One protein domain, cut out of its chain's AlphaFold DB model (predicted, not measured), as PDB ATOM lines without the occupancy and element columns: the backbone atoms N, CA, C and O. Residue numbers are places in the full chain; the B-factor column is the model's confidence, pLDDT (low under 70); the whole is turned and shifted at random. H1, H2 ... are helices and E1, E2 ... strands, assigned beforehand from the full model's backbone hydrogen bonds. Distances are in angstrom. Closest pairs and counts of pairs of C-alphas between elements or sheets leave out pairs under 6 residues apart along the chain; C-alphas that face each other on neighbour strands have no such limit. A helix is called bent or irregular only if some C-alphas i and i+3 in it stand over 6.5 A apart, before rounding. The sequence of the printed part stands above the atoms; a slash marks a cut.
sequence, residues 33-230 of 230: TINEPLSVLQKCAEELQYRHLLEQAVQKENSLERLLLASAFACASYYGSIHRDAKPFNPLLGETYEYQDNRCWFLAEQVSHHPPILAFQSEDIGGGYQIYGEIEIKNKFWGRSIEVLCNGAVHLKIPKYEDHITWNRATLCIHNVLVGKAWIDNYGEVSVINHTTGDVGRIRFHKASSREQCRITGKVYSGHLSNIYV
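Overview. This is residues 33 to 230 of the 230 residues of the protein "Predicted protein" of Physcomitrium patens (UniProt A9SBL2). One large antiparallel sheet, made of strands E3 to E13, is bent into a deep trough, and three helices lie in its hollow: H1 over E4 and E5, H3 over E11 where the sheet curls round it, and H2 packed on H3. In the middle of the sheet E7 runs on into E8 across a break, and a small parallel pair, E1 and E2, sits by the first residues of H1. The printed part has 198 residues, with three named helices and thirteen named strands in the order E1 H1 H2 H3 E2 and then E3 to E13. The class is mixed, helices and strands. The whole is compact, with a radius of gyration of the C-alphas of 17.2 A and spans of 50 by 41 by 28 A.

Along the chain. E1, residues 35 to 39, begins at C-alpha 35, (-56.515, -34.600, -12.405). H1 is residues 40 to 50, 18.1 A long; it is irregular, with C-alphas 47 and 50 7.2 A apart. H2 is residues 52 to 58, and H3 residues 63 to 76, 19.8 A. E2 is residues 87 to 89 and E3 residues 96 to 100. E4 is residues 104 to 113, 27.6 A, and E5 residues 116 to 124, 27.5 A. E6, residues 130 to 141, measures 35.0 A from C-alpha 130 at (-48.128, -13.279, -33.256). E7 is residues 145 to 151, 19.0 A; E8 is residues 154 to 158, E9 residues 163 to 167 and E10 residues 171 to 175. E11, residues 183 to 194, measures 33.3 A and bends by 53 degrees at residue 188. E12 is residues 200 to 205. E13, residues 216 to 221, ends at C-alpha 221, (-25.336, -13.703, -28.113).

Arrangement. E3 to E7 form a meander, each strand the antiparallel neighbour of the one before, and so do E10 to E13. N 97 and O 108 of E3 and E4 are 2.9 A apart, N 107 and O 121 of E4 and E5 2.8 A, and N 122 and O 131 of E5 and E6 2.8 A, within hydrogen-bond range. E7 and E8 lie on one side of E6, with N 140 to O 147 at 2.8 A and N 157 to O 130 at 2.8 A; E5 lies on the other side. The neighbour pairs close a barrel, a ring of strands: E6 E7 E10 E11 E9 E8 and back to E6. E10 and E9 lie on one side of E11, with N 173 to O 185 at 2.8 A and N 193 to O 166 at 2.9 A; E12 lies on the other side, with N 190 to O 203 at 2.8 A. H3 is on this sheet, inside the barrel, at a height over the sheet of 6.8 A; it runs along the strands, at 15 degrees to E11 on the local plane. The closest C-alphas of H3 and E11 are those of Ser 71 and Val 192, 6.2 A. H2 and H3, a helical hairpin, touch at Ala 57 and Arg 66, their closest C-alphas, 4.6 A apart, at a shallow tilt of 18 degrees, opposite ways. H1 is also inside the barrel, at a height over the sheet of 8.3 A; its C-alpha closest to E4 is that of Leu 41, 5.9 A from that of Ala 108. E1, H1 H2 H3 and E2 make a strand-helix-strand unit, two parallel neighbour strands with helices between; N 89 and O 38 are 2.8 A apart. Every O i to N i+4 pair is within hydrogen-bond range in H2 and H3; in H1 3 of 7 are, beside 7 of 8 O i to N i+3 pairs.

Size, cuts and confidence. The two C-alphas farthest apart are those of Thr 33 and Leu 225, 53.2 A. The printed part has no cut and no long link; the links H3 to E2, E2 to E3, E10 to E11 and E12 to E13 are short but not tight. It ends at Val 230, the chain's last residue. The mean pLDDT of the printed part is 92.4, with residue 33 and residues 224 to 230 under 70.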
ATOM      1  N   THR A  33     -59.585 -38.426 -10.356       67.06
ATOM      2  CA  THR A  33     -59.264 -37.827  -9.044       67.06
ATOM      3  C   THR A  33     -57.804 -37.384  -8.896       67.06
ATOM      4  O   THR A  33     -57.490 -36.640  -7.963       67.06
ATOM      5  N   ILE A  34     -56.894 -37.808  -9.788       76.56
ATOM      6  CA  ILE A  34     -55.536 -37.240  -9.845       76.56
ATOM      7  C   ILE A  34     -55.457 -36.003 -10.738       76.56
ATOM      8  O   ILE A  34     -54.423 -35.324 -10.732       76.56
ATOM      9  N   ASN A  35     -56.528 -35.703 -11.474       83.06
ATOM     10  CA  ASN A  35     -56.515 -34.600 -12.405       83.06
ATOM     11  C   ASN A  35     -56.672 -33.253 -11.695       83.06
ATOM     12  O   ASN A  35     -57.240 -33.142 -10.604       83.06
ATOM     13  N   GLU A  36     -56.156 -32.213 -12.332       88.38
ATOM     14  CA  GLU A  36     -56.614 -30.846 -12.114       88.38
ATOM     15  C   GLU A  36     -57.776 -30.523 -13.052       88.38
ATOM     16  O   GLU A  36     -57.870 -31.124 -14.121       88.38
ATOM     17  N   PRO A  37     -58.663 -29.580 -12.689       92.12
ATOM     18  CA  PRO A  37     -59.842 -29.247 -13.482       92.12
ATOM     19  C   PRO A  37     -59.500 -28.348 -14.683       92.12
ATOM     20  O   PRO A  37     -60.174 -27.350 -14.897       92.12
ATOM     21  N   LEU A  38     -58.437 -28.678 -15.424       94.50
ATOM     22  CA  LEU A  38     -58.049 -28.032 -16.678       94.50
ATOM     23  C   LEU A  38     -57.625 -29.082 -17.705       94.50
ATOM     24  O   LEU A  38     -56.988 -30.073 -17.338       94.50
ATOM     25  N   SER A  39     -57.932 -28.851 -18.981       94.62
ATOM     26  CA  SER A  39     -57.364 -29.624 -20.088       94.62
ATOM     27  C   SER A  39     -55.966 -29.127 -20.461       94.62
ATOM     28  O   SER A  39     -55.552 -28.028 -20.080       94.62
ATOM     29  N   VAL A  40     -55.213 -29.931 -21.214       94.06
ATOM     30  CA  VAL A  40     -53.895 -29.517 -21.726       94.06
ATOM     31  C   VAL A  40     -53.999 -28.244 -22.585       94.06
ATOM     32  O   VAL A  40     -53.100 -27.410 -22.523       94.06
ATOM     33  N   LEU A  41     -55.105 -28.030 -23.311       97.62
ATOM     34  CA  LEU A  41     -55.307 -26.811 -24.112       97.62
ATOM     35  C   LEU A  41     -55.357 -25.556 -23.228       97.62
ATOM     36  O   LEU A  41     -54.739 -24.541 -23.537       97.62
ATOM     37  N   GLN A  42     -56.017 -25.654 -22.073       97.06
ATOM     38  CA  GLN A  42     -56.061 -24.571 -21.086       97.06
ATOM     39  C   GLN A  42     -54.691 -24.336 -20.442       97.06
ATOM     40  O   GLN A  42     -54.297 -23.192 -20.235       97.06
ATOM     41  N   LYS A  43     -53.927 -25.407 -20.181       94.69
ATOM     42  CA  LYS A  43     -52.536 -25.300 -19.712       94.69
ATOM     43  C   LYS A  43     -51.639 -24.614 -20.741       94.69
ATOM     44  O   LYS A  43     -50.757 -23.864 -20.348       94.69
ATOM     45  N   CYS A  44     -51.876 -24.838 -22.032       95.19
ATOM     46  CA  CYS A  44     -51.169 -24.140 -23.104       95.19
ATOM     47  C   CYS A  44     -51.465 -22.632 -23.083       95.19
ATOM     48  O   CYS A  44     -50.555 -21.828 -23.256       95.19
ATOM     49  N   ALA A  45     -52.708 -22.231 -22.801       96.12
ATOM     50  CA  ALA A  45     -53.064 -20.817 -22.678       96.12
ATOM     51  C   ALA A  45     -52.365 -20.116 -21.496       96.12
ATOM     52  O   ALA A  45     -52.101 -18.916 -21.558       96.12
ATOM     53  N   GLU A  46     -52.016 -20.851 -20.432       94.94
ATOM     54  CA  GLU A  46     -51.251 -20.307 -19.297       94.94
ATOM     55  C   GLU A  46     -49.841 -19.843 -19.692       94.94
ATOM     56  O   GLU A  46     -49.280 -18.994 -18.999       94.94
ATOM     57  N   GLU A  47     -49.284 -20.304 -20.824       92.00
ATOM     58  CA  GLU A  47     -48.011 -19.779 -21.349       92.00
ATOM     59  C   GLU A  47     -48.090 -18.253 -21.585       92.00
ATOM     60  O   GLU A  47     -47.082 -17.555 -21.463       92.00
ATOM     61  N   LEU A  48     -49.289 -17.699 -21.817       94.94
ATOM     62  CA  LEU A  48     -49.516 -16.261 -21.999       94.94
ATOM     63  C   LEU A  48     -49.616 -15.454 -20.693       94.94
ATOM     64  O   LEU A  48     -49.756 -14.231 -20.757       94.94
ATOM     65  N   GLN A  49     -49.499 -16.071 -19.509       94.94
ATOM     66  CA  GLN A  49     -49.586 -15.363 -18.218       94.94
ATOM     67  C   GLN A  49     -48.618 -14.168 -18.134       94.94
ATOM     68  O   GLN A  49     -48.946 -13.126 -17.563       94.94
ATOM     69  N   TYR A  50     -47.432 -14.299 -18.735       96.44
ATOM     70  CA  TYR A  50     -46.378 -13.282 -18.729       96.44
ATOM     71  C   TYR A  50     -46.219 -12.569 -20.081       96.44
ATOM     72  O   TYR A  50     -45.162 -12.004 -20.361       96.44
ATOM     73  N   ARG A  51     -47.269 -12.533 -20.918       95.81
ATOM     74  CA  ARG A  51     -47.240 -11.917 -22.263       95.81
ATOM     75  C   ARG A  51     -46.792 -10.451 -22.301       95.81
ATOM     76  O   ARG A  51     -46.291 -10.001 -23.321       95.81
ATOM     77  N   HIS A  52     -46.890  -9.716 -21.191       96.25
ATOM     78  CA  HIS A  52     -46.387  -8.341 -21.085       96.25
ATOM     79  C   HIS A  52     -44.879  -8.223 -21.393       96.25
ATOM     80  O   HIS A  52     -44.394  -7.137 -21.706       96.25
ATOM     81  N   LEU A  53     -44.115  -9.319 -21.306       98.25
ATOM     82  CA  LEU A  53     -42.726  -9.383 -21.770       98.25
ATOM     83  C   LEU A  53     -42.634  -9.292 -23.302       98.25
ATOM     84  O   LEU A  53     -41.773  -8.583 -23.817       98.25
ATOM     85  N   LEU A  54     -43.555  -9.939 -24.024       97.88
ATOM     86  CA  LEU A  54     -43.680  -9.821 -25.479       97.88
ATOM     87  C   LEU A  54     -44.149  -8.418 -25.869       97.88
ATOM     88  O   LEU A  54     -43.559  -7.800 -26.749       97.88
ATOM     89  N   GLU A  55     -45.141  -7.876 -25.156       96.44
ATOM     90  CA  GLU A  55     -45.626  -6.501 -25.359       96.44
ATOM     91  C   GLU A  55     -44.483  -5.476 -25.210       96.44
ATOM     92  O   GLU A  55     -44.364  -4.552 -26.014       96.44
ATOM     93  N   GLN A  56     -43.591  -5.668 -24.230       98.12
ATOM     94  CA  GLN A  56     -42.378  -4.858 -24.081       98.12
ATOM     95  C   GLN A  56     -41.378  -5.079 -25.218       98.12
ATOM     96  O   GLN A  56     -40.770  -4.111 -25.670       98.12
ATOM     97  N   ALA A  57     -41.211  -6.317 -25.697       98.19
ATOM     98  CA  ALA A  57     -40.286  -6.635 -26.784       98.19
ATOM     99  C   ALA A  57     -40.658  -5.882 -28.069       98.19
ATOM    100  O   ALA A  57     -39.788  -5.305 -28.716       98.19
ATOM    101  N   VAL A  58     -41.950  -5.773 -28.389       98.06
ATOM    102  CA  VAL A  58     -42.436  -4.995 -29.545       98.06
ATOM    103  C   VAL A  58     -41.970  -3.527 -29.496       98.06
ATOM    104  O   VAL A  58     -41.732  -2.906 -30.536       98.06
ATOM    105  N   GLN A  59     -41.765  -2.970 -28.299       97.88
ATOM    106  CA  GLN A  59     -41.318  -1.586 -28.112       97.88
ATOM    107  C   GLN A  59     -39.796  -1.402 -28.199       97.88
ATOM    108  O   GLN A  59     -39.329  -0.264 -28.204       97.88
ATOM    109  N   LYS A  60     -38.999  -2.478 -28.269       98.12
ATOM    110  CA  LYS A  60     -37.533  -2.378 -28.290       98.12
ATOM    111  C   LYS A  60     -36.979  -2.317 -29.708       98.12
ATOM    112  O   LYS A  60     -37.200  -3.217 -30.512       98.12
ATOM    113  N   GLU A  61     -36.190  -1.289 -29.996       97.06
ATOM    114  CA  GLU A  61     -35.510  -1.145 -31.290       97.06
ATOM    115  C   GLU A  61     -34.315  -2.101 -31.431       97.06
ATOM    116  O   GLU A  61     -34.059  -2.622 -32.516       97.06
ATOM    117  N   ASN A  62     -33.619  -2.388 -30.328       96.00
ATOM    118  CA  ASN A  62     -32.491  -3.315 -30.302       96.00
ATOM    119  C   ASN A  62     -32.978  -4.776 -30.352       96.00
ATOM    120  O   ASN A  62     -33.713  -5.217 -29.466       96.00
ATOM    121  N   SER A  63     -32.537  -5.536 -31.360       96.19
ATOM    122  CA  SER A  63     -32.919  -6.944 -31.554       96.19
ATOM    123  C   SER A  63     -32.518  -7.849 -30.395       96.19
ATOM    124  O   SER A  63     -33.261  -8.764 -30.039       96.19
ATOM    125  N   LEU A  64     -31.399  -7.556 -29.737       95.38
ATOM    126  CA  LEU A  64     -30.930  -8.335 -28.606       95.38
ATOM    127  C   LEU A  64     -31.783  -8.099 -27.355       95.38
ATOM    128  O   LEU A  64     -32.037  -9.041 -26.608       95.38
ATOM    129  N   GLU A  65     -32.285  -6.877 -27.144       96.94
ATOM    130  CA  GLU A  65     -33.261  -6.613 -26.076       96.94
ATOM    131  C   GLU A  65     -34.580  -7.351 -26.335       96.94
ATOM    132  O   GLU A  65     -35.175  -7.895 -25.401       96.94
ATOM    133  N   ARG A  66     -35.019  -7.426 -27.600       98.12
ATOM    134  CA  ARG A  66     -36.194  -8.224 -27.987       98.12
ATOM    135  C   ARG A  66     -35.981  -9.705 -27.711       98.12
ATOM    136  O   ARG A  66     -36.843 -10.336 -27.099       98.12
ATOM    137  N   LEU A  67     -34.823 -10.246 -28.091       98.12
ATOM    138  CA  LEU A  67     -34.469 -11.637 -27.817       98.12
ATOM    139  C   LEU A  67     -34.375 -11.918 -26.312       98.12
ATOM    140  O   LEU A  67     -34.821 -12.973 -25.860       98.12
ATOM    141  N   LEU A  68     -33.827 -10.989 -25.524       97.56
ATOM    142  CA  LEU A  68     -33.748 -11.113 -24.068       97.56
ATOM    143  C   LEU A  68     -35.147 -11.188 -23.440       97.56
ATOM    144  O   LEU A  68     -35.391 -12.042 -22.591       97.56
ATOM    145  N   LEU A  69     -36.083 -10.350 -23.889       98.38
ATOM    146  CA  LEU A  69     -37.472 -10.371 -23.423       98.38
ATOM    147  C   LEU A  69     -38.221 -11.634 -23.873       98.38
ATOM    148  O   LEU A  69     -38.931 -12.232 -23.064       98.38
ATOM    149  N   ALA A  70     -38.009 -12.098 -25.108       98.31
ATOM    150  CA  ALA A  70     -38.531 -13.385 -25.576       98.31
ATOM    151  C   ALA A  70     -37.951 -14.563 -24.766       98.31
ATOM    152  O   ALA A  70     -38.669 -15.495 -24.413       98.31
ATOM    153  N   SER A  71     -36.670 -14.488 -24.395       98.06
ATOM    154  CA  SER A  71     -36.004 -15.471 -23.534       98.06
ATOM    155  C   SER A  71     -36.572 -15.470 -22.116       98.06
ATOM    156  O   SER A  71     -36.841 -16.530 -21.554       98.06
ATOM    157  N   ALA A  72     -36.817 -14.289 -21.544       97.56
ATOM    158  CA  ALA A  72     -37.478 -14.154 -20.251       97.56
ATOM    159  C   ALA A  72     -38.911 -14.710 -20.288       97.56
ATOM    160  O   ALA A  72     -39.313 -15.412 -19.361       97.56
ATOM    161  N   PHE A  73     -39.655 -14.460 -21.372       97.94
ATOM    162  CA  PHE A  73     -40.988 -15.024 -21.589       97.94
ATOM    163  C   PHE A  73     -40.955 -16.557 -21.646       97.94
ATOM    164  O   PHE A  73     -41.704 -17.212 -20.920       97.94
ATOM    165  N   ALA A  74     -40.028 -17.127 -22.423       97.19
ATOM    166  CA  ALA A  74     -39.826 -18.571 -22.507       97.19
ATOM    167  C   ALA A  74     -39.478 -19.198 -21.145       97.19
ATOM    168  O   ALA A  74     -39.879 -20.325 -20.877       97.19
ATOM    169  N   CYS A  75     -38.767 -18.486 -20.264       96.06
ATOM    170  CA  CYS A  75     -38.527 -18.929 -18.886       96.06
ATOM    171  C   CYS A  75     -39.771 -18.846 -18.000       96.06
ATOM    172  O   CYS A  75     -40.052 -19.766 -17.228       96.06
ATOM    173  N   ALA A  76     -40.493 -17.729 -18.076       95.25
ATOM    174  CA  ALA A  76     -41.599 -17.423 -17.178       95.25
ATOM    175  C   ALA A  76     -42.770 -18.407 -17.327       95.25
ATOM    176  O   ALA A  76     -43.444 -18.701 -16.338       95.25
ATOM    177  N   SER A  77     -42.965 -18.986 -18.518       92.12
ATOM    178  CA  SER A  77     -44.009 -19.991 -18.773       92.12
ATOM    179  C   SER A  77     -43.890 -21.248 -17.894       92.12
ATOM    180  O   SER A  77     -44.894 -21.902 -17.616       92.12
ATOM    181  N   TYR A  78     -42.701 -21.563 -17.365       92.31
ATOM    182  CA  TYR A  78     -42.506 -22.717 -16.477       92.31
ATOM    183  C   TYR A  78     -42.905 -22.446 -15.023       92.31
ATOM    184  O   TYR A  78     -43.097 -23.403 -14.264       92.31
ATOM    185  N   TYR A  79     -43.072 -21.182 -14.616       90.31
ATOM    186  CA  TYR A  79     -43.352 -20.824 -13.221       90.31
ATOM    187  C   TYR A  79     -44.658 -21.440 -12.703       90.31
ATOM    188  O   TYR A  79     -44.718 -21.903 -11.568       90.31
ATOM    189  N   GLY A  80     -45.698 -21.534 -13.535       84.19
ATOM    190  CA  GLY A  80     -46.966 -22.150 -13.126       84.19
ATOM    191  C   GLY A  80     -46.859 -23.655 -12.837       84.19
ATOM    192  O   GLY A  80     -47.625 -24.193 -12.031       84.19
ATOM    193  N   SER A  81     -45.902 -24.350 -13.462       84.81
ATOM    194  CA  SER A  81     -45.807 -25.814 -13.395       84.81
ATOM    195  C   SER A  81     -45.286 -26.327 -12.050       84.81
ATOM    196  O   SER A  81     -45.794 -27.326 -11.545       84.81
ATOM    197  N   ILE A  82     -44.349 -25.621 -11.407       85.00
ATOM    198  CA  ILE A  82     -43.672 -26.084 -10.177       85.00
ATOM    199  C   ILE A  82     -44.628 -26.263  -8.984       85.00
ATOM    200  O   ILE A  82     -44.320 -26.975  -8.029       85.00
ATOM    201  N   HIS A  83     -45.807 -25.640  -9.040       84.25
ATOM    202  CA  HIS A  83     -46.812 -25.670  -7.977       84.25
ATOM    203  C   HIS A  83     -48.002 -26.597  -8.272       84.25
ATOM    204  O   HIS A  83     -48.908 -26.704  -7.443       84.25
ATOM    205  N   ARG A  84     -48.030 -27.266  -9.435       85.19
ATOM    206  CA  ARG A  84     -49.211 -27.986  -9.938       85.19
ATOM    207  C   ARG A  84     -48.877 -29.424 -10.324       85.19
ATOM    208  O   ARG A  84     -48.813 -29.772 -11.494       85.19
ATOM    209  N   ASP A  85     -48.731 -30.275  -9.312       79.38
ATOM    210  CA  ASP A  85     -48.407 -31.711  -9.414       79.38
ATOM    211  C   ASP A  85     -49.542 -32.605  -9.964       79.38
ATOM    212  O   ASP A  85     -49.461 -33.835  -9.937       79.38
ATOM    213  N   ALA A  86     -50.637 -31.994 -10.408       83.12
ATOM    214  CA  ALA A  86     -51.838 -32.658 -10.880       83.12
ATOM    215  C   ALA A  86     -51.788 -32.874 -12.395       83.12
ATOM    216  O   ALA A  86     -51.286 -32.031 -13.131       83.12
ATOM    217  N   LYS A  87     -52.363 -33.978 -12.874       83.94
ATOM    218  CA  LYS A  87     -52.433 -34.251 -14.312       83.94
ATOM    219  C   LYS A  87     -53.541 -33.393 -14.956       83.94
ATOM    220  O   LYS A  87     -54.677 -33.481 -14.499       83.94
ATOM    221  N   PRO A  88     -53.301 -32.612 -16.015       90.19
ATOM    222  CA  PRO A  88     -54.405 -32.022 -16.769       90.19
ATOM    223  C   PRO A  88     -55.221 -33.102 -17.499       90.19
ATOM    224  O   PRO A  88     -54.746 -34.217 -17.751       90.19
ATOM    225  N   PHE A  89     -56.464 -32.787 -17.851       90.12
ATOM    226  CA  PHE A  89     -57.272 -33.640 -18.718       90.12
ATOM    227  C   PHE A  89     -56.636 -33.730 -20.106       90.12
ATOM    228  O   PHE A  89     -56.245 -32.715 -20.680       90.12
ATOM    229  N   ASN A  90     -56.531 -34.955 -20.629       89.81
ATOM    230  CA  ASN A  90     -56.136 -35.169 -22.016       89.81
ATOM    231  C   ASN A  90     -57.312 -34.739 -22.907       89.81
ATOM    232  O   ASN A  90     -58.383 -35.329 -22.736       89.81
ATOM    233  N   PRO A  91     -57.144 -33.745 -23.789       93.12
ATOM    234  CA  PRO A  91     -58.232 -33.274 -24.634       93.12
ATOM    235  C   PRO A  91     -58.736 -34.368 -25.584       93.12
ATOM    236  O   PRO A  91     -57.984 -35.268 -25.986       93.12
ATOM    237  N   LEU A  92     -60.009 -34.286 -25.967       94.75
ATOM    238  CA  LEU A  92     -60.553 -35.098 -27.060       94.75
ATOM    239  C   LEU A  92     -59.965 -34.651 -28.405       94.75
ATOM    240  O   LEU A  92     -59.564 -33.503 -28.559       94.75
ATOM    241  N   LEU A  93     -59.929 -35.541 -29.402       96.94
ATOM    242  CA  LEU A  93     -59.563 -35.149 -30.769       96.94
ATOM    243  C   LEU A  93     -60.547 -34.090 -31.289       96.94
ATOM    244  O   LEU A  93     -61.756 -34.319 -31.247       96.94
ATOM    245  N   GLY A  94     -60.028 -32.961 -31.776       98.00
ATOM    246  CA  GLY A  94     -60.826 -31.814 -32.213       98.00
ATOM    247  C   GLY A  94     -61.409 -30.973 -31.070       98.00
ATOM    248  O   GLY A  94     -62.168 -30.045 -31.332       98.00
ATOM    249  N   GLU A  95     -61.088 -31.272 -29.803       98.56
ATOM    250  CA  GLU A  95     -61.388 -30.354 -28.700       98.56
ATOM    251  C   GLU A  95     -60.646 -29.037 -28.933       98.56
ATOM    252  O   GLU A  95     -59.462 -29.038 -29.280       98.56
ATOM    253  N   THR A  96     -61.345 -27.923 -28.717       98.69
ATOM    254  CA  THR A  96     -60.791 -26.577 -28.821       98.69
ATOM    255  C   THR A  96     -60.882 -25.844 -27.488       98.69
ATOM    256  O   THR A  96     -61.729 -26.130 -26.640       98.69
ATOM    257  N   TYR A  97     -59.991 -24.877 -27.298       98.69
ATOM    258  CA  TYR A  97     -60.075 -23.905 -26.218       98.69
ATOM    259  C   TYR A  97     -59.727 -22.523 -26.755       98.69
ATOM    260  O   TYR A  97     -58.696 -22.349 -27.405       98.69
ATOM    261  N   GLU A  98     -60.568 -21.544 -26.439       98.06
ATOM    262  CA  GLU A  98     -60.346 -20.143 -26.773       98.06
ATOM    263  C   GLU A  98     -60.272 -19.279 -25.511       98.06
ATOM    264  O   GLU A  98     -60.900 -19.558 -24.486       98.06
ATOM    265  N   TYR A  99     -59.481 -18.216 -25.588       96.06
ATOM    266  CA  TYR A  99     -59.387 -17.178 -24.571       96.06
ATOM    267  C   TYR A  99     -59.209 -15.830 -25.261       96.06
ATOM    268  O   TYR A  99     -58.399 -15.705 -26.176       96.06
ATOM    269  N   GLN A 100     -59.918 -14.805 -24.801       96.00
ATOM    270  CA  GLN A 100     -59.739 -13.448 -25.299       96.00
ATOM    271  C   GLN A 100     -59.902 -12.438 -24.170       96.00
ATOM    272  O   GLN A 100     -60.784 -12.558 -23.319       96.00
ATOM    273  N   ASP A 101     -59.067 -11.406 -24.205       94.06
ATOM    274  CA  ASP A 101     -59.257 -10.183 -23.439       94.06
ATOM    275  C   ASP A 101     -58.990  -8.951 -24.318       94.06
ATOM    276  O   ASP A 101     -58.983  -9.037 -25.541       94.06
ATOM    277  N   ASN A 102     -58.783  -7.785 -23.703       94.25
ATOM    278  CA  ASN A 102     -58.579  -6.523 -24.420       94.25
ATOM    279  C   ASN A 102     -57.186  -6.359 -25.051       94.25
ATOM    280  O   ASN A 102     -56.930  -5.313 -25.645       94.25
ATOM    281  N   ARG A 103     -56.269  -7.320 -24.893       93.69
ATOM    282  CA  ARG A 103     -54.908  -7.238 -25.449       93.69
ATOM    283  C   ARG A 103     -54.603  -8.348 -26.441       93.69
ATOM    284  O   ARG A 103     -53.908  -8.083 -27.410       93.69
ATOM    285  N   CYS A 104     -55.102  -9.568 -26.245       96.50
ATOM    286  CA  CYS A 104     -54.873 -10.654 -27.200       96.50
ATOM    287  C   CYS A 104     -56.053 -11.623 -27.269       96.50
ATOM    288  O   CYS A 104     -56.860 -11.719 -26.340       96.50
ATOM    289  N   TRP A 105     -56.098 -12.389 -28.354       97.69
ATOM    290  CA  TRP A 105     -56.887 -13.615 -28.455       97.69
ATOM    291  C   TRP A 105     -55.955 -14.829 -28.480       97.69
ATOM    292  O   TRP A 105     -54.779 -14.703 -28.818       97.69
ATOM    293  N   PHE A 106     -56.460 -15.995 -28.094       98.50
ATOM    294  CA  PHE A 106     -55.772 -17.283 -28.101       98.50
ATOM    295  C   PHE A 106     -56.753 -18.371 -28.536       98.50
ATOM    296  O   PHE A 106     -57.890 -18.398 -28.066       98.50
ATOM    297  N   LEU A 107     -56.286 -19.284 -29.379       98.62
ATOM    298  CA  LEU A 107     -56.992 -20.487 -29.796       98.62
ATOM    299  C   LEU A 107     -56.030 -21.673 -29.736       98.62
ATOM    300  O   LEU A 107     -54.897 -21.579 -30.204       98.62
ATOM    301  N   ALA A 108     -56.494 -22.796 -29.202       98.69
ATOM    302  CA  ALA A 108     -55.800 -24.072 -29.290       98.69
ATOM    303  C   ALA A 108     -56.758 -25.197 -29.676       98.69
ATOM    304  O   ALA A 108     -57.931 -25.174 -29.305       98.69
ATOM    305  N   GLU A 109     -56.232 -26.196 -30.379       98.75
ATOM    306  CA  GLU A 109     -56.956 -27.389 -30.811       98.75
ATOM    307  C   GLU A 109     -56.099 -28.636 -30.593       98.75
ATOM    308  O   GLU A 109     -54.895 -28.653 -30.870       98.75
ATOM    309  N   GLN A 110     -56.731 -29.715 -30.140       98.44
ATOM    310  CA  GLN A 110     -56.128 -31.042 -30.148       98.44
ATOM    311  C   GLN A 110     -56.226 -31.651 -31.553       98.44
ATOM    312  O   GLN A 110     -57.187 -32.348 -31.882       98.44
ATOM    313  N   VAL A 111     -55.206 -31.412 -32.374       98.38
ATOM    314  CA  VAL A 111     -55.174 -31.795 -33.797       98.38
ATOM    315  C   VAL A 111     -54.841 -33.271 -34.043       98.38
ATOM    316  O   VAL A 111     -55.071 -33.792 -35.131       98.38
ATOM    317  N   SER A 112     -54.297 -33.976 -33.048       97.12
ATOM    318  CA  SER A 112     -54.048 -35.421 -33.122       97.12
ATOM    319  C   SER A 112     -54.141 -36.071 -31.745       97.12
ATOM    320  O   SER A 112     -53.734 -35.482 -30.748       97.12
ATOM    321  N   HIS A 113     -54.640 -37.308 -31.675       90.12
ATOM    322  CA  HIS A 113     -54.720 -38.084 -30.430       90.12
ATOM    323  C   HIS A 113     -53.634 -39.171 -30.328       90.12
ATOM    324  O   HIS A 113     -53.181 -39.502 -29.231       90.12
ATOM    325  N   HIS A 114     -53.171 -39.703 -31.465       89.44
ATOM    326  CA  HIS A 114     -52.149 -40.751 -31.538       89.44
ATOM    327  C   HIS A 114     -51.145 -40.453 -32.671       89.44
ATOM    328  O   HIS A 114     -51.386 -40.865 -33.806       89.44
ATOM    329  N   PRO A 115     -50.025 -39.757 -32.383       91.12
ATOM    330  CA  PRO A 115     -49.606 -39.242 -31.069       91.12
ATOM    331  C   PRO A 115     -50.437 -38.024 -30.608       91.12
ATOM    332  O   PRO A 115     -51.062 -37.375 -31.451       91.12
ATOM    333  N   PRO A 116     -50.472 -37.699 -29.299       92.12
ATOM    334  CA  PRO A 116     -51.184 -36.526 -28.803       92.12
ATOM    335  C   PRO A 116     -50.438 -35.252 -29.211       92.12
ATOM    336  O   PRO A 116     -49.350 -34.972 -28.702       92.12
ATOM    337  N   ILE A 117     -51.035 -34.498 -30.132       97.12
ATOM    338  CA  ILE A 117     -50.526 -33.215 -30.619       97.12
ATOM    339  C   ILE A 117     -51.624 -32.174 -30.452       97.12
ATOM    340  O   ILE A 117     -52.756 -32.389 -30.892       97.12
ATOM    341  N   LEU A 118     -51.263 -31.044 -29.855       97.81
ATOM    342  CA  LEU A 118     -52.061 -29.826 -29.902       97.81
ATOM    343  C   LEU A 118     -51.359 -28.772 -30.753       97.81
ATOM    344  O   LEU A 118     -50.128 -28.736 -30.804       97.81
ATOM    345  N   ALA A 119     -52.145 -27.910 -31.382       98.56
ATOM    346  CA  ALA A 119     -51.682 -26.695 -32.036       98.56
ATOM    347  C   ALA A 119     -52.312 -25.487 -31.338       98.56
ATOM    348  O   ALA A 119     -53.438 -25.577 -30.847       98.56
ATOM    349  N   PHE A 120     -51.593 -24.370 -31.282       98.62
ATOM    350  CA  PHE A 120     -52.100 -23.128 -30.709       98.62
ATOM    351  C   PHE A 120     -51.646 -21.909 -31.506       98.62
ATOM    352  O   PHE A 120     -50.597 -21.921 -32.153       98.62
ATOM    353  N   GLN A 121     -52.426 -20.838 -31.406       98.62
ATOM    354  CA  GLN A 121     -52.121 -19.530 -31.965       98.62
ATOM    355  C   GLN A 121     -52.705 -18.432 -31.077       98.62
ATOM    356  O   GLN A 121     -53.768 -18.583 -30.478       98.62
ATOM    357  N   SER A 122     -52.001 -17.312 -30.997       98.38
ATOM    358  CA  SER A 122     -52.441 -16.098 -30.332       98.38
ATOM    359  C   SER A 122     -51.837 -14.880 -31.009       98.38
ATOM    360  O   SER A 122     -50.684 -14.901 -31.442       98.38
ATOM    361  N   GLU A 123     -52.611 -13.805 -31.084       97.06
ATOM    362  CA  GLU A 123     -52.157 -12.526 -31.622       97.06
ATOM    363  C   GLU A 123     -52.548 -11.388 -30.692       97.06
ATOM    364  O   GLU A 123     -53.632 -11.379 -30.098       97.06
ATOM    365  N   ASP A 124     -51.643 -10.421 -30.583       95.69
ATOM    366  CA  ASP A 124     -51.944  -9.112 -30.019       95.69
ATOM    367  C   ASP A 124     -53.009  -8.407 -30.873       95.69
ATOM    368  O   ASP A 124     -52.929  -8.404 -32.101       95.69
ATOM    369  N   ILE A 125     -53.994  -7.770 -30.234       94.81
ATOM    370  CA  ILE A 125     -55.100  -7.087 -30.928       94.81
ATOM    371  C   ILE A 125     -54.591  -5.926 -31.792       94.81
ATOM    372  O   ILE A 125     -55.183  -5.625 -32.827       94.81
ATOM    373  N   GLY A 126     -53.488  -5.286 -31.397       93.62
ATOM    374  CA  GLY A 126     -52.833  -4.239 -32.180       93.62
ATOM    375  C   GLY A 126     -51.958  -4.765 -33.321       93.62
ATOM    376  O   GLY A 126     -51.361  -3.961 -34.036       93.62
ATOM    377  N   GLY A 127     -51.847  -6.087 -33.493       95.44
ATOM    378  CA  GLY A 127     -50.957  -6.712 -34.470       95.44
ATOM    379  C   GLY A 127     -49.472  -6.567 -34.124       95.44
ATOM    380  O   GLY A 127     -48.620  -6.718 -35.002       95.44
ATOM    381  N   GLY A 128     -49.135  -6.254 -32.865       97.12
ATOM    382  CA  GLY A 128     -47.751  -6.052 -32.436       97.12
ATOM    383  C   GLY A 128     -46.913  -7.332 -32.474       97.12
ATOM    384  O   GLY A 128     -45.726  -7.281 -32.801       97.12
ATOM    385  N   TYR A 129     -47.527  -8.476 -32.170       98.38
ATOM    386  CA  TYR A 129     -46.899  -9.789 -32.275       98.38
ATOM    387  C   TYR A 129     -47.918 -10.899 -32.563       98.38
ATOM    388  O   TYR A 129     -49.103 -10.783 -32.243       98.38
ATOM    389  N   GLN A 130     -47.418 -12.007 -33.109       98.50
ATOM    390  CA  GLN A 130     -48.128 -13.279 -33.256       98.50
ATOM    391  C   GLN A 130     -47.294 -14.380 -32.596       98.50
ATOM    392  O   GLN A 130     -46.088 -14.455 -32.831       98.50
ATOM    393  N   ILE A 131     -47.918 -15.240 -31.796       98.56
ATOM    394  CA  ILE A 131     -47.285 -16.414 -31.190       98.56
ATOM    395  C   ILE A 131     -48.080 -17.675 -31.523       98.56
ATOM    396  O   ILE A 131     -49.301 -17.692 -31.417       98.56
ATOM    397  N   TYR A 132     -47.403 -18.732 -31.955       98.75
ATOM    398  CA  TYR A 132     -48.043 -19.987 -32.344       98.75
ATOM    399  C   TYR A 132     -47.079 -21.161 -32.226       98.75
ATOM    400  O   TYR A 132     -45.869 -20.981 -32.069       98.75
ATOM    401  N   GLY A 133     -47.608 -22.371 -32.328       98.38
ATOM    402  CA  GLY A 133     -46.796 -23.573 -32.422       98.38
ATOM    403  C   GLY A 133     -47.597 -24.835 -32.169       98.38
ATOM    404  O   GLY A 133     -48.819 -24.818 -32.008       98.38
ATOM    405  N   GLU A 134     -46.868 -25.933 -32.103       97.12
ATOM    406  CA  GLU A 134     -47.384 -27.259 -31.822       97.12
ATOM    407  C   GLU A 134     -46.684 -27.882 -30.614       97.12
ATOM    408  O   GLU A 134     -45.538 -27.558 -30.282       97.12
ATOM    409  N   ILE A 135     -47.396 -28.781 -29.936       96.69
ATOM    410  CA  ILE A 135     -46.857 -29.556 -28.822       96.69
ATOM    411  C   ILE A 135     -47.253 -31.018 -28.996       96.69
ATOM    412  O   ILE A 135     -48.408 -31.385 -28.786       96.69
ATOM    413  N   GLU A 136     -46.282 -31.863 -29.338       96.00
ATOM    414  CA  GLU A 136     -46.396 -33.316 -29.209       96.00
ATOM    415  C   GLU A 136     -45.954 -33.728 -27.798       96.00
ATOM    416  O   GLU A 136     -44.817 -33.467 -27.391       96.00
ATOM    417  N   ILE A 137     -46.830 -34.411 -27.057       92.44
ATOM    418  CA  ILE A 137     -46.554 -34.824 -25.675       92.44
ATOM    419  C   ILE A 137     -46.132 -36.296 -25.630       92.44
ATOM    420  O   ILE A 137     -46.912 -37.207 -25.921       92.44
ATOM    421  N   LYS A 138     -44.899 -36.551 -25.184       91.25
ATOM    422  CA  LYS A 138     -44.376 -37.904 -24.944       91.25
ATOM    423  C   LYS A 138     -44.064 -38.110 -23.470       91.25
ATOM    424  O   LYS A 138     -43.297 -37.356 -22.879       91.25
ATOM    425  N   ASN A 139     -44.610 -39.174 -22.890       88.81
ATOM    426  CA  ASN A 139     -44.422 -39.498 -21.481       88.81
ATOM    427  C   ASN A 139     -43.482 -40.701 -21.323       88.81
ATOM    428  O   ASN A 139     -43.638 -41.709 -22.009       88.81
ATOM    429  N   LYS A 140     -42.531 -40.629 -20.385       86.19
ATOM    430  CA  LYS A 140     -41.652 -41.751 -20.016       86.19
ATOM    431  C   LYS A 140     -41.709 -42.004 -18.519       86.19
ATOM    432  O   LYS A 140     -41.329 -41.148 -17.721       86.19
ATOM    433  N   PHE A 141     -42.153 -43.196 -18.131       85.69
ATOM    434  CA  PHE A 141     -42.203 -43.595 -16.728       85.69
ATOM    435  C   PHE A 141     -40.947 -44.364 -16.303       85.69
ATOM    436  O   PHE A 141     -40.706 -45.487 -16.746       85.69
ATOM    437  N   TRP A 142     -40.189 -43.786 -15.374       86.62
ATOM    438  CA  TRP A 142     -38.920 -44.310 -14.853       86.62
ATOM    439  C   TRP A 142     -39.072 -45.032 -13.506       86.62
ATOM    440  O   TRP A 142     -38.147 -45.085 -12.694       86.62
ATOM    441  N   GLY A 143     -40.265 -45.540 -13.199       84.06
ATOM    442  CA  GLY A 143     -40.563 -46.198 -11.929       84.06
ATOM    443  C   GLY A 143     -40.844 -45.212 -10.792       84.06
ATOM    444  O   GLY A 143     -41.905 -45.282 -10.190       84.06
ATOM    445  N   ARG A 144     -39.952 -44.259 -10.491       86.69
ATOM    446  CA  ARG A 144     -40.175 -43.261  -9.413       86.69
ATOM    447  C   ARG A 144     -40.556 -41.870  -9.906       86.69
ATOM    448  O   ARG A 144     -41.029 -41.058  -9.108       86.69
ATOM    449  N   SER A 145     -40.356 -41.605 -11.188       89.56
ATOM    450  CA  SER A 145     -40.641 -40.324 -11.823       89.56
ATOM    451  C   SER A 145     -41.238 -40.515 -13.211       89.56
ATOM    452  O   SER A 145     -41.071 -41.570 -13.829       89.56
ATOM    453  N   ILE A 146     -41.932 -39.491 -13.688       90.19
ATOM    454  CA  ILE A 146     -42.445 -39.406 -15.055       90.19
ATOM    455  C   ILE A 146     -41.769 -38.211 -15.715       90.19
ATOM    456  O   ILE A 146     -41.907 -37.095 -15.224       90.19
ATOM    457  N   GLU A 147     -41.051 -38.443 -16.809       93.06
ATOM    458  CA  GLU A 147     -40.604 -37.371 -17.699       93.06
ATOM    459  C   GLU A 147     -41.685 -37.093 -18.742       93.06
ATOM    460  O   GLU A 147     -42.211 -38.020 -19.362       93.06
ATOM    461  N   VAL A 148     -41.981 -35.816 -18.942       92.25
ATOM    462  CA  VAL A 148     -42.893 -35.299 -19.955       92.25
ATOM    463  C   VAL A 148     -42.059 -34.481 -20.934       92.25
ATOM    464  O   VAL A 148     -41.499 -33.439 -20.592       92.25
ATOM    465  N   LEU A 149     -41.932 -35.005 -22.148       93.69
ATOM    466  CA  LEU A 149     -41.238 -34.377 -23.263       93.69
ATOM    467  C   LEU A 149     -42.280 -33.655 -24.115       93.69
ATOM    468  O   LEU A 149     -43.193 -34.293 -24.639       93.69
ATOM    469  N   CYS A 150     -42.125 -32.344 -24.248       93.44
ATOM    470  CA  CYS A 150     -42.959 -31.502 -25.099       93.44
ATOM    471  C   CYS A 150     -42.175 -31.175 -26.374       93.44
ATOM    472  O   CYS A 150     -41.377 -30.236 -26.380       93.44
ATOM    473  N   ASN A 151     -42.354 -31.976 -27.428       94.44
ATOM    474  CA  ASN A 151     -41.697 -31.730 -28.714       94.44
ATOM    475  C   ASN A 151     -42.496 -30.713 -29.533       94.44
ATOM    476  O   ASN A 151     -43.708 -30.601 -29.369       94.44
ATOM    477  N   GLY A 152     -41.814 -30.029 -30.445       94.31
ATOM    478  CA  GLY A 152     -42.367 -28.910 -31.205       94.31
ATOM    479  C   GLY A 152     -41.747 -27.588 -30.769       94.31
ATOM    480  O   GLY A 152     -41.176 -27.474 -29.673       94.31
ATOM    481  N   ALA A 153     -41.809 -26.601 -31.654       95.12
ATOM    482  CA  ALA A 153     -41.268 -25.272 -31.400       95.12
ATOM    483  C   ALA A 153     -42.387 -24.286 -31.055       95.12
ATOM    484  O   ALA A 153     -43.542 -24.447 -31.442       95.12
ATOM    485  N   VAL A 154     -42.030 -23.241 -30.316       98.38
ATOM    486  CA  VAL A 154     -42.831 -22.019 -30.278       98.38
ATOM    487  C   VAL A 154     -42.261 -21.056 -31.293       98.38
ATOM    488  O   VAL A 154     -41.043 -20.909 -31.391       98.38
ATOM    489  N   HIS A 155     -43.144 -20.384 -32.013       98.75
ATOM    490  CA  HIS A 155     -42.826 -19.330 -32.953       98.75
ATOM    491  C   HIS A 155     -43.420 -18.019 -32.455       98.75
ATOM    492  O   HIS A 155     -44.604 -17.948 -32.144       98.75
ATOM    493  N   LEU A 156     -42.601 -16.978 -32.432       98.81
ATOM    494  CA  LEU A 156     -42.979 -15.599 -32.184       98.81
ATOM    495  C   LEU A 156     -42.605 -14.778 -33.415       98.81
ATOM    496  O   LEU A 156     -41.466 -14.826 -33.880       98.81
ATOM    497  N   LYS A 157     -43.554 -14.005 -33.928       98.75
ATOM    498  CA  LYS A 157     -43.324 -13.015 -34.976       98.75
ATOM    499  C   LYS A 157     -43.568 -11.622 -34.430       98.75
ATOM    500  O   LYS A 157     -44.593 -11.397 -33.788       98.75
ATOM    501  N   ILE A 158     -42.661 -10.695 -34.729       98.62
ATOM    502  CA  ILE A 158     -42.826  -9.263 -34.442       98.62
ATOM    503  C   ILE A 158     -42.772  -8.516 -35.782       98.62
ATOM    504  O   ILE A 158     -41.678  -8.181 -36.245       98.62
ATOM    505  N   PRO A 159     -43.929  -8.260 -36.431       98.25
ATOM    506  CA  PRO A 159     -43.978  -7.752 -37.805       98.25
ATOM    507  C   PRO A 159     -43.201  -6.453 -38.023       98.25
ATOM    508  O   PRO A 159     -42.548  -6.302 -39.048       98.25
ATOM    509  N   LYS A 160     -43.207  -5.546 -37.035       97.94
ATOM    510  CA  LYS A 160     -42.502  -4.254 -37.096       97.94
ATOM    511  C   LYS A 160     -41.015  -4.383 -37.460       97.94
ATOM    512  O   LYS A 160     -40.478  -3.479 -38.090       97.94
ATOM    513  N   TYR A 161     -40.362  -5.465 -37.040       98.06
ATOM    514  CA  TYR A 161     -38.929  -5.693 -37.261       98.06
ATOM    515  C   TYR A 161     -38.652  -6.922 -38.127       98.06
ATOM    516  O   TYR A 161     -37.502  -7.332 -38.233       98.06
ATOM    517  N   GLU A 162     -39.702  -7.536 -38.683       98.00
ATOM    518  CA  GLU A 162     -39.621  -8.802 -39.420       98.00
ATOM    519  C   GLU A 162     -38.972  -9.942 -38.617       98.00
ATOM    520  O   GLU A 162     -38.484 -10.917 -39.188       98.00
ATOM    521  N   ASP A 163     -38.965  -9.849 -37.282       98.44
ATOM    522  CA  ASP A 163     -38.372 -10.883 -36.442       98.44
ATOM    523  C   ASP A 163     -39.190 -12.168 -36.539       98.44
ATOM    524  O   ASP A 163     -40.408 -12.169 -36.316       98.44
ATOM    525  N   HIS A 164     -38.490 -13.278 -36.754       98.75
ATOM    526  CA  HIS A 164     -39.001 -14.618 -36.503       98.75
ATOM    527  C   HIS A 164     -38.161 -15.268 -35.414       98.75
ATOM    528  O   HIS A 164     -37.031 -15.692 -35.647       98.75
ATOM    529  N   ILE A 165     -38.717 -15.333 -34.209       98.81
ATOM    530  CA  ILE A 165     -38.055 -15.904 -33.042       98.81
ATOM    531  C   ILE A 165     -38.656 -17.273 -32.762       98.81
ATOM    532  O   ILE A 165     -39.875 -17.419 -32.707       98.81
ATOM    533  N   THR A 166     -37.817 -18.283 -32.556       98.75
ATOM    534  CA  THR A 166     -38.280 -19.619 -32.169       98.75
ATOM    535  C   THR A 166     -37.574 -20.135 -30.941       98.75
ATOM    536  O   THR A 166     -36.380 -19.878 -30.777       98.75
ATOM    537  N   TRP A 167     -38.265 -20.937 -30.137       98.50
ATOM    538  CA  TRP A 167     -37.622 -21.697 -29.072       98.50
ATOM    539  C   TRP A 167     -38.209 -23.089 -28.881       98.50
ATOM    540  O   TRP A 167     -39.388 -23.337 -29.138       98.50
ATOM    541  N   ASN A 168     -37.360 -24.006 -28.417       97.38
ATOM    542  CA  ASN A 168     -37.777 -25.324 -27.949       97.38
ATOM    543  C   ASN A 168     -38.208 -25.278 -26.474       97.38
ATOM    544  O   ASN A 168     -38.043 -24.271 -25.785       97.38
ATOM    545  N   ARG A 169     -38.732 -26.395 -25.965       95.69
ATOM    546  CA  ARG A 169     -39.158 -26.533 -24.567       95.69
ATOM    547  C   ARG A 169     -38.168 -27.350 -23.734       95.69
ATOM    548  O   ARG A 169     -37.440 -28.192 -24.262       95.69
ATOM    549  N   ALA A 170     -38.141 -27.077 -22.432       95.81
ATOM    550  CA  ALA A 170     -37.456 -27.885 -21.435       95.81
ATOM    551  C   ALA A 170     -38.268 -29.154 -21.133       95.81
ATOM    552  O   ALA A 170     -39.479 -29.212 -21.353       95.81
ATOM    553  N   THR A 171     -37.597 -30.169 -20.596       94.88
ATOM    554  CA  THR A 171     -38.247 -31.385 -20.108       94.88
ATOM    555  C   THR A 171     -38.872 -31.113 -18.749       94.88
ATOM    556  O   THR A 171     -38.192 -30.618 -17.847       94.88
ATOM    557  N   LEU A 172     -40.132 -31.509 -18.577       94.19
ATOM    558  CA  LEU A 172     -40.796 -31.532 -17.278       94.19
ATOM    559  C   LEU A 172     -40.627 -32.916 -16.646       94.19
ATOM    560  O   LEU A 172     -40.746 -33.939 -17.320       94.19
ATOM    561  N   CYS A 173     -40.370 -32.976 -15.345       93.12
ATOM    562  CA  CYS A 173     -40.255 -34.227 -14.606       93.12
ATOM    563  C   CYS A 173     -41.080 -34.183 -13.325       93.12
ATOM    564  O   CYS A 173     -40.893 -33.320 -12.472       93.12
ATOM    565  N   ILE A 174     -41.990 -35.143 -13.177       91.12
ATOM    566  CA  ILE A 174     -42.778 -35.330 -11.962       91.12
ATOM    567  C   ILE A 174     -42.078 -36.391 -11.121       91.12
ATOM    568  O   ILE A 174     -42.003 -37.561 -11.505       91.12
ATOM    569  N   HIS A 175     -41.564 -35.995  -9.967       90.19
ATOM    570  CA  HIS A 175     -40.886 -36.872  -9.023       90.19
ATOM    571  C   HIS A 175     -41.857 -37.458  -7.997       90.19
ATOM    572  O   HIS A 175     -42.922 -36.902  -7.737       90.19
ATOM    573  N   ASN A 176     -41.457 -38.567  -7.368       87.69
ATOM    574  CA  ASN A 176     -42.194 -39.218  -6.279       87.69
ATOM    575  C   ASN A 176     -43.638 -39.600  -6.646       87.69
ATOM    576  O   ASN A 176     -44.524 -39.589  -5.796       87.69
ATOM    577  N   VAL A 177     -43.876 -40.003  -7.899       82.81
ATOM    578  CA  VAL A 177     -45.231 -40.331  -8.385       82.81
ATOM    579  C   VAL A 177     -45.850 -41.554  -7.699       82.81
ATOM    580  O   VAL A 177     -47.055 -41.755  -7.786       82.81
ATOM    581  N   LEU A 178     -45.044 -42.373  -7.013       78.75
ATOM    582  CA  LEU A 178     -45.502 -43.577  -6.312       78.75
ATOM    583  C   LEU A 178     -45.599 -43.424  -4.793       78.75
ATOM    584  O   LEU A 178     -46.548 -43.922  -4.190       78.75
ATOM    585  N   VAL A 179     -44.587 -42.810  -4.175       78.31
ATOM    586  CA  VAL A 179     -44.415 -42.746  -2.719       78.31
ATOM    587  C   VAL A 179     -43.887 -41.369  -2.340       78.31
ATOM    588  O   VAL A 179     -42.867 -40.928  -2.869       78.31
ATOM    589  N   GLY A 180     -44.551 -40.736  -1.372       79.75
ATOM    590  CA  GLY A 180     -44.222 -39.400  -0.885       79.75
ATOM    591  C   GLY A 180     -45.009 -38.296  -1.590       79.75
ATOM    592  O   GLY A 180     -45.933 -38.552  -2.360       79.75
ATOM    593  N   LYS A 181     -44.653 -37.043  -1.289       82.50
ATOM    594  CA  LYS A 181     -45.237 -35.873  -1.947       82.50
ATOM    595  C   LYS A 181     -44.619 -35.718  -3.336       82.50
ATOM    596  O   LYS A 181     -43.391 -35.627  -3.451       82.50
ATOM    597  N   ALA A 182     -45.469 -35.696  -4.360       86.25
ATOM    598  CA  ALA A 182     -45.051 -35.406  -5.721       86.25
ATOM    599  C   ALA A 182     -44.578 -33.952  -5.835       86.25
ATOM    600  O   ALA A 182     -45.070 -33.062  -5.137       86.25
ATOM    601  N   TRP A 183     -43.594 -33.726  -6.694       88.69
ATOM    602  CA  TRP A 183     -43.083 -32.396  -7.002       88.69
ATOM    603  C   TRP A 183     -42.570 -32.368  -8.437       88.69
ATOM    604  O   TRP A 183     -42.240 -33.415  -9.001       88.69
ATOM    605  N   ILE A 184     -42.554 -31.175  -9.025       91.44
ATOM    606  CA  ILE A 184     -42.200 -30.963 -10.426       91.44
ATOM    607  C   ILE A 184     -40.828 -30.303 -10.513       91.44
ATOM    608  O   ILE A 184     -40.551 -29.344  -9.796       91.44
ATOM    609  N   ASP A 185     -40.003 -30.826 -11.411       94.31
ATOM    610  CA  ASP A 185     -38.755 -30.229 -11.867       94.31
ATOM    611  C   ASP A 185     -38.857 -29.909 -13.357       94.31
ATOM    612  O   ASP A 185     -39.534 -30.621 -14.102       94.31
ATOM    613  N   ASN A 186     -38.145 -28.881 -13.802       95.12
ATOM    614  CA  ASN A 186     -37.966 -28.595 -15.221       95.12
ATOM    615  C   ASN A 186     -36.469 -28.519 -15.497       95.12
ATOM    616  O   ASN A 186     -35.747 -27.822 -14.786       95.12
ATOM    617  N   TYR A 187     -35.989 -29.227 -16.516       95.62
ATOM    618  CA  TYR A 187     -34.571 -29.237 -16.867       95.62
ATOM    619  C   TYR A 187     -34.324 -29.401 -18.359       95.62
ATOM    620  O   TYR A 187     -35.162 -29.883 -19.116       95.62
ATOM    621  N   GLY A 188     -33.116 -29.034 -18.771       96.00
ATOM    622  CA  GLY A 188     -32.675 -29.109 -20.156       96.00
ATOM    623  C   GLY A 188     -32.218 -27.757 -20.675       96.00
ATOM    624  O   GLY A 188     -32.058 -26.796 -19.919       96.00
ATOM    625  N   GLU A 189     -31.961 -27.710 -21.975       96.38
ATOM    626  CA  GLU A 189     -31.546 -26.496 -22.667       96.38
ATOM    627  C   GLU A 189     -32.698 -25.967 -23.521       96.38
ATOM    628  O   GLU A 189     -33.287 -26.713 -24.301       96.38
ATOM    629  N   VAL A 190     -33.005 -24.685 -23.361       97.75
ATOM    630  CA  VAL A 190     -33.926 -23.921 -24.200       97.75
ATOM    631  C   VAL A 190     -33.089 -22.950 -25.023       97.75
ATOM    632  O   VAL A 190     -32.399 -22.087 -24.479       97.75
ATOM    633  N   SER A 191     -33.118 -23.127 -26.338       97.69
ATOM    634  CA  SER A 191     -32.474 -22.256 -27.317       97.69
ATOM    635  C   SER A 191     -33.520 -21.335 -27.926       97.69
ATOM    636  O   SER A 191     -34.470 -21.813 -28.536       97.69
ATOM    637  N   VAL A 192     -33.334 -20.030 -27.764       98.50
ATOM    638  CA  VAL A 192     -34.187 -18.974 -28.314       98.50
ATOM    639  C   VAL A 192     -33.422 -18.322 -29.452       98.50
ATOM    640  O   VAL A 192     -32.343 -17.786 -29.234       98.50
ATOM    641  N   ILE A 193     -33.924 -18.407 -30.674       98.38
ATOM    642  CA  ILE A 193     -33.181 -18.003 -31.872       98.38
ATOM    643  C   ILE A 193     -34.023 -16.997 -32.633       98.38
ATOM    644  O   ILE A 193     -35.157 -17.319 -32.977       98.38
ATOM    645  N   ASN A 194     -33.476 -15.813 -32.907       98.38
ATOM    646  CA  ASN A 194     -34.037 -14.900 -33.897       98.38
ATOM    647  C   ASN A 194     -33.430 -15.230 -35.264       98.38
ATOM    648  O   ASN A 194     -32.247 -14.990 -35.497       98.38
ATOM    649  N   HIS A 195     -34.231 -15.787 -36.168       97.94
ATOM    650  CA  HIS A 195     -33.781 -16.197 -37.504       97.94
ATOM    651  C   HIS A 195     -33.497 -15.013 -38.428       97.94
ATOM    652  O   HIS A 195     -32.740 -15.163 -39.383       97.94
ATOM    653  N   THR A 196     -34.069 -13.846 -38.135       97.19
ATOM    654  CA  THR A 196     -33.900 -12.630 -38.937       97.19
ATOM    655  C   THR A 196     -32.547 -11.976 -38.668       97.19
ATOM    656  O   THR A 196     -31.864 -11.558 -39.599       97.19
ATOM    657  N   THR A 197     -32.127 -11.919 -37.401       96.00
ATOM    658  CA  THR A 197     -30.872 -11.257 -36.995       96.00
ATOM    659  C   THR A 197     -29.728 -12.225 -36.698       96.00
ATOM    660  O   THR A 197     -28.570 -11.822 -36.642       96.00
ATOM    661  N   GLY A 198     -30.033 -13.507 -36.489       95.75
ATOM    662  CA  GLY A 198     -29.074 -14.508 -36.028       95.75
ATOM    663  C   GLY A 198     -28.738 -14.411 -34.537       95.75
ATOM    664  O   GLY A 198     -27.840 -15.121 -34.086       95.75
ATOM    665  N   ASP A 199     -29.417 -13.554 -33.763       96.38
ATOM    666  CA  ASP A 199     -29.209 -13.480 -32.314       96.38
ATOM    667  C   ASP A 199     -29.696 -14.778 -31.631       96.38
ATOM    668  O   ASP A 199     -30.740 -15.340 -31.982       96.38
ATOM    669  N   VAL A 200     -28.950 -15.256 -30.629       97.00
ATOM    670  CA  VAL A 200     -29.211 -16.538 -29.952       97.00
ATOM    671  C   VAL A 200     -29.195 -16.378 -28.437       97.00
ATOM    672  O   VAL A 200     -28.239 -15.872 -27.866       97.00
ATOM    673  N   GLY A 201     -30.224 -16.876 -27.763       97.00
ATOM    674  CA  GLY A 201     -30.302 -17.062 -26.322       97.00
ATOM    675  C   GLY A 201     -30.174 -18.540 -25.984       97.00
ATOM    676  O   GLY A 201     -30.889 -19.370 -26.539       97.00
ATOM    677  N   ARG A 202     -29.264 -18.893 -25.074       97.19
ATOM    678  CA  ARG A 202     -29.136 -20.257 -24.543       97.19
ATOM    679  C   ARG A 202     -29.438 -20.255 -23.062       97.19
ATOM    680  O   ARG A 202     -28.699 -19.667 -22.275       97.19
ATOM    681  N   ILE A 203     -30.511 -20.938 -22.698       97.69
ATOM    682  CA  ILE A 203     -31.048 -21.000 -21.347       97.69
ATOM    683  C   ILE A 203     -30.922 -22.437 -20.862       97.69
ATOM    684  O   ILE A 203     -31.333 -23.375 -21.537       97.69
ATOM    685  N   ARG A 204     -30.362 -22.623 -19.672       97.31
ATOM    686  CA  ARG A 204     -30.229 -23.924 -19.025       97.31
ATOM    687  C   ARG A 204     -31.069 -23.958 -17.766       97.31
ATOM    688  O   ARG A 204     -30.772 -23.256 -16.799       97.31
ATOM    689  N   PHE A 205     -32.060 -24.836 -17.779       96.62
ATOM    690  CA  PHE A 205     -32.796 -25.256 -16.601       96.62
ATOM    691  C   PHE A 205     -32.001 -26.383 -15.948       96.62
ATOM    692  O   PHE A 205     -31.799 -27.455 -16.534       96.62
ATOM    693  N   HIS A 206     -31.451 -26.111 -14.768       95.75
ATOM    694  CA  HIS A 206     -30.627 -27.077 -14.056       95.75
ATOM    695  C   HIS A 206     -31.521 -28.039 -13.293       95.75
ATOM    696  O   HIS A 206     -32.394 -27.610 -12.544       95.75
ATOM    697  N   LYS A 207     -31.244 -29.334 -13.449       94.00
ATOM    698  CA  LYS A 207     -31.926 -30.383 -12.697       94.00
ATOM    699  C   LYS A 207     -31.811 -30.108 -11.199       94.00
ATOM    700  O   LYS A 207     -30.709 -29.846 -10.701       94.00
ATOM    701  N   ALA A 208     -32.935 -30.186 -10.501       91.56
ATOM    702  CA  ALA A 208     -32.999 -29.930  -9.077       91.56
ATOM    703  C   ALA A 208     -32.069 -30.870  -8.297       91.56
ATOM    704  O   ALA A 208     -31.890 -32.051  -8.611       91.56
ATOM    705  N   SER A 209     -31.488 -30.322  -7.236       88.25
ATOM    706  CA  SER A 209     -30.642 -31.041  -6.290       88.25
ATOM    707  C   SER A 209     -31.190 -30.884  -4.873       88.25
ATOM    708  O   SER A 209     -32.115 -30.115  -4.620       88.25
ATOM    709  N   SER A 210     -30.584 -31.580  -3.911       80.75
ATOM    710  CA  SER A 210     -30.922 -31.404  -2.493       80.75
ATOM    711  C   SER A 210     -30.639 -29.995  -1.961       80.75
ATOM    712  O   SER A 210     -31.152 -29.643  -0.904       80.75
ATOM    713  N   ARG A 211     -29.817 -29.202  -2.660       81.06
ATOM    714  CA  ARG A 211     -29.379 -27.866  -2.227       81.06
ATOM    715  C   ARG A 211     -30.077 -26.729  -2.963       81.06
ATOM    716  O   ARG A 211     -30.142 -25.627  -2.438       81.06
ATOM    717  N   GLU A 212     -30.545 -26.983  -4.178       85.81
ATOM    718  CA  GLU A 212     -31.001 -25.942  -5.092       85.81
ATOM    719  C   GLU A 212     -32.100 -26.492  -6.001       85.81
ATOM    720  O   GLU A 212     -31.940 -27.557  -6.604       85.81
ATOM    721  N   GLN A 213     -33.210 -25.760  -6.089       86.69
ATOM    722  CA  GLN A 213     -34.357 -26.066  -6.942       86.69
ATOM    723  C   GLN A 213     -34.606 -24.894  -7.890       86.69
ATOM    724  O   GLN A 213     -34.347 -23.747  -7.531       86.69
ATOM    725  N   CYS A 214     -35.135 -25.183  -9.080       88.81
ATOM    726  CA  CYS A 214     -35.526 -24.173 -10.069       88.81
ATOM    727  C   CYS A 214     -34.388 -23.235 -10.526       88.81
ATOM    728  O   CYS A 214     -34.660 -22.112 -10.950       88.81
ATOM    729  N   ARG A 215     -33.112 -23.658 -10.458       94.31
ATOM    730  CA  ARG A 215     -32.012 -22.823 -10.966       94.31
ATOM    731  C   ARG A 215     -32.076 -22.740 -12.486       94.31
ATOM    732  O   ARG A 215     -32.024 -23.756 -13.178       94.31
ATOM    733  N   ILE A 216     -32.052 -21.512 -12.989       95.06
ATOM    734  CA  ILE A 216     -31.955 -21.194 -14.411       95.06
ATOM    735  C   ILE A 216     -30.714 -20.327 -14.624       95.06
ATOM    736  O   ILE A 216     -30.447 -19.412 -13.849       95.06
ATOM    737  N   THR A 217     -29.938 -20.617 -15.664       95.75
ATOM    738  CA  THR A 217     -28.845 -19.742 -16.121       95.75
ATOM    739  C   THR A 217     -28.990 -19.510 -17.611       95.75
ATOM    740  O   THR A 217     -29.243 -20.473 -18.334       95.75
ATOM    741  N   GLY A 218     -28.776 -18.289 -18.084       94.25
ATOM    742  CA  GLY A 218     -28.868 -17.958 -19.501       94.25
ATOM    743  C   GLY A 218     -27.685 -17.129 -19.978       94.25
ATOM    744  O   GLY A 218     -26.958 -16.561 -19.168       94.25
ATOM    745  N   LYS A 219     -27.485 -17.107 -21.295       93.44
ATOM    746  CA  LYS A 219     -26.654 -16.126 -22.002       93.44
ATOM    747  C   LYS A 219     -27.319 -15.794 -23.328       93.44
ATOM    748  O   LYS A 219     -27.839 -16.704 -23.977       93.44
ATOM    749  N   VAL A 220     -27.257 -14.533 -23.741       92.81
ATOM    750  CA  VAL A 220     -27.642 -14.114 -25.094       92.81
ATOM    751  C   VAL A 220     -26.417 -13.638 -25.872       92.81
ATOM    752  O   VAL A 220     -25.483 -13.062 -25.308       92.81
ATOM    753  N   TYR A 221     -26.419 -13.927 -27.166       90.75
ATOM    754  CA  TYR A 221     -25.336 -13.703 -28.113       90.75
ATOM    755  C   TYR A 221     -25.905 -12.945 -29.305       90.75
ATOM    756  O   TYR A 221     -26.954 -13.331 -29.825       90.75
ATOM    757  N   SER A 222     -25.216 -11.894 -29.749       90.56
ATOM    758  CA  SER A 222     -25.620 -11.219 -30.979       90.56
ATOM    759  C   SER A 222     -25.183 -12.014 -32.213       90.56
ATOM    760  O   SER A 222     -24.091 -12.582 -32.233       90.56
ATOM    761  N   GLY A 223     -26.006 -12.017 -33.261       80.94
ATOM    762  CA  GLY A 223     -25.674 -12.613 -34.557       80.94
ATOM    763  C   GLY A 223     -24.553 -11.873 -35.296       80.94
ATOM    764  O   GLY A 223     -23.869 -12.464 -36.131       80.94
ATOM    765  N   HIS A 224     -24.314 -10.599 -34.963       69.81
ATOM    766  CA  HIS A 224     -23.330  -9.749 -35.642       69.81
ATOM    767  C   HIS A 224     -22.008  -9.581 -34.876       69.81
ATOM    768  O   HIS A 224     -21.006  -9.188 -35.471       69.81
ATOM    769  N   LEU A 225     -21.972  -9.884 -33.572       55.38
ATOM    770  CA  LEU A 225     -20.792  -9.750 -32.712       55.38
ATOM    771  C   LEU A 225     -20.829 -10.815 -31.609       55.38
ATOM    772  O   LEU A 225     -21.852 -10.991 -30.954       55.38
ATOM    773  N   SER A 226     -19.686 -11.445 -31.322       53.00
ATOM    774  CA  SER A 226     -19.471 -12.416 -30.229       53.00
ATOM    775  C   SER A 226     -19.608 -11.819 -28.812       53.00
ATOM    776  O   SER A 226     -18.935 -12.264 -27.881       53.00
ATOM    777  N   ASN A 227     -20.423 -10.781 -28.631       51.53
ATOM    778  CA  ASN A 227     -20.662 -10.139 -27.349       51.53
ATOM    779  C   ASN A 227     -21.656 -10.976 -26.537       51.53
ATOM    780  O   ASN A 227     -22.736 -11.324 -27.016       51.53
ATOM    781  N   ILE A 228     -21.258 -11.305 -25.309       54.31
ATOM    782  CA  ILE A 228     -22.048 -12.075 -24.348       54.31
ATOM    783  C   ILE A 228     -22.770 -11.094 -23.435       54.31
ATOM    784  O   ILE A 228     -22.117 -10.277 -22.785       54.31
ATOM    785  N   TYR A 229     -24.085 -11.238 -23.317       58.88
ATOM    786  CA  TYR A 229     -24.864 -10.574 -22.276       58.88
ATOM    787  C   TYR A 229     -25.400 -11.660 -21.337       58.88
ATOM    788  O   TYR A 229     -25.891 -12.700 -21.794       58.88
ATOM    789  N   VAL A 230     -25.166 -11.462 -20.036       47.72
ATOM    790  CA  VAL A 230     -25.454 -12.417 -18.950       47.72
ATOM    791  C   VAL A 230     -26.795 -12.089 -18.321       47.72
ATOM    792  O   VAL A 230     -26.993 -10.898 -18.001       47.72
TER     793      VAL A 230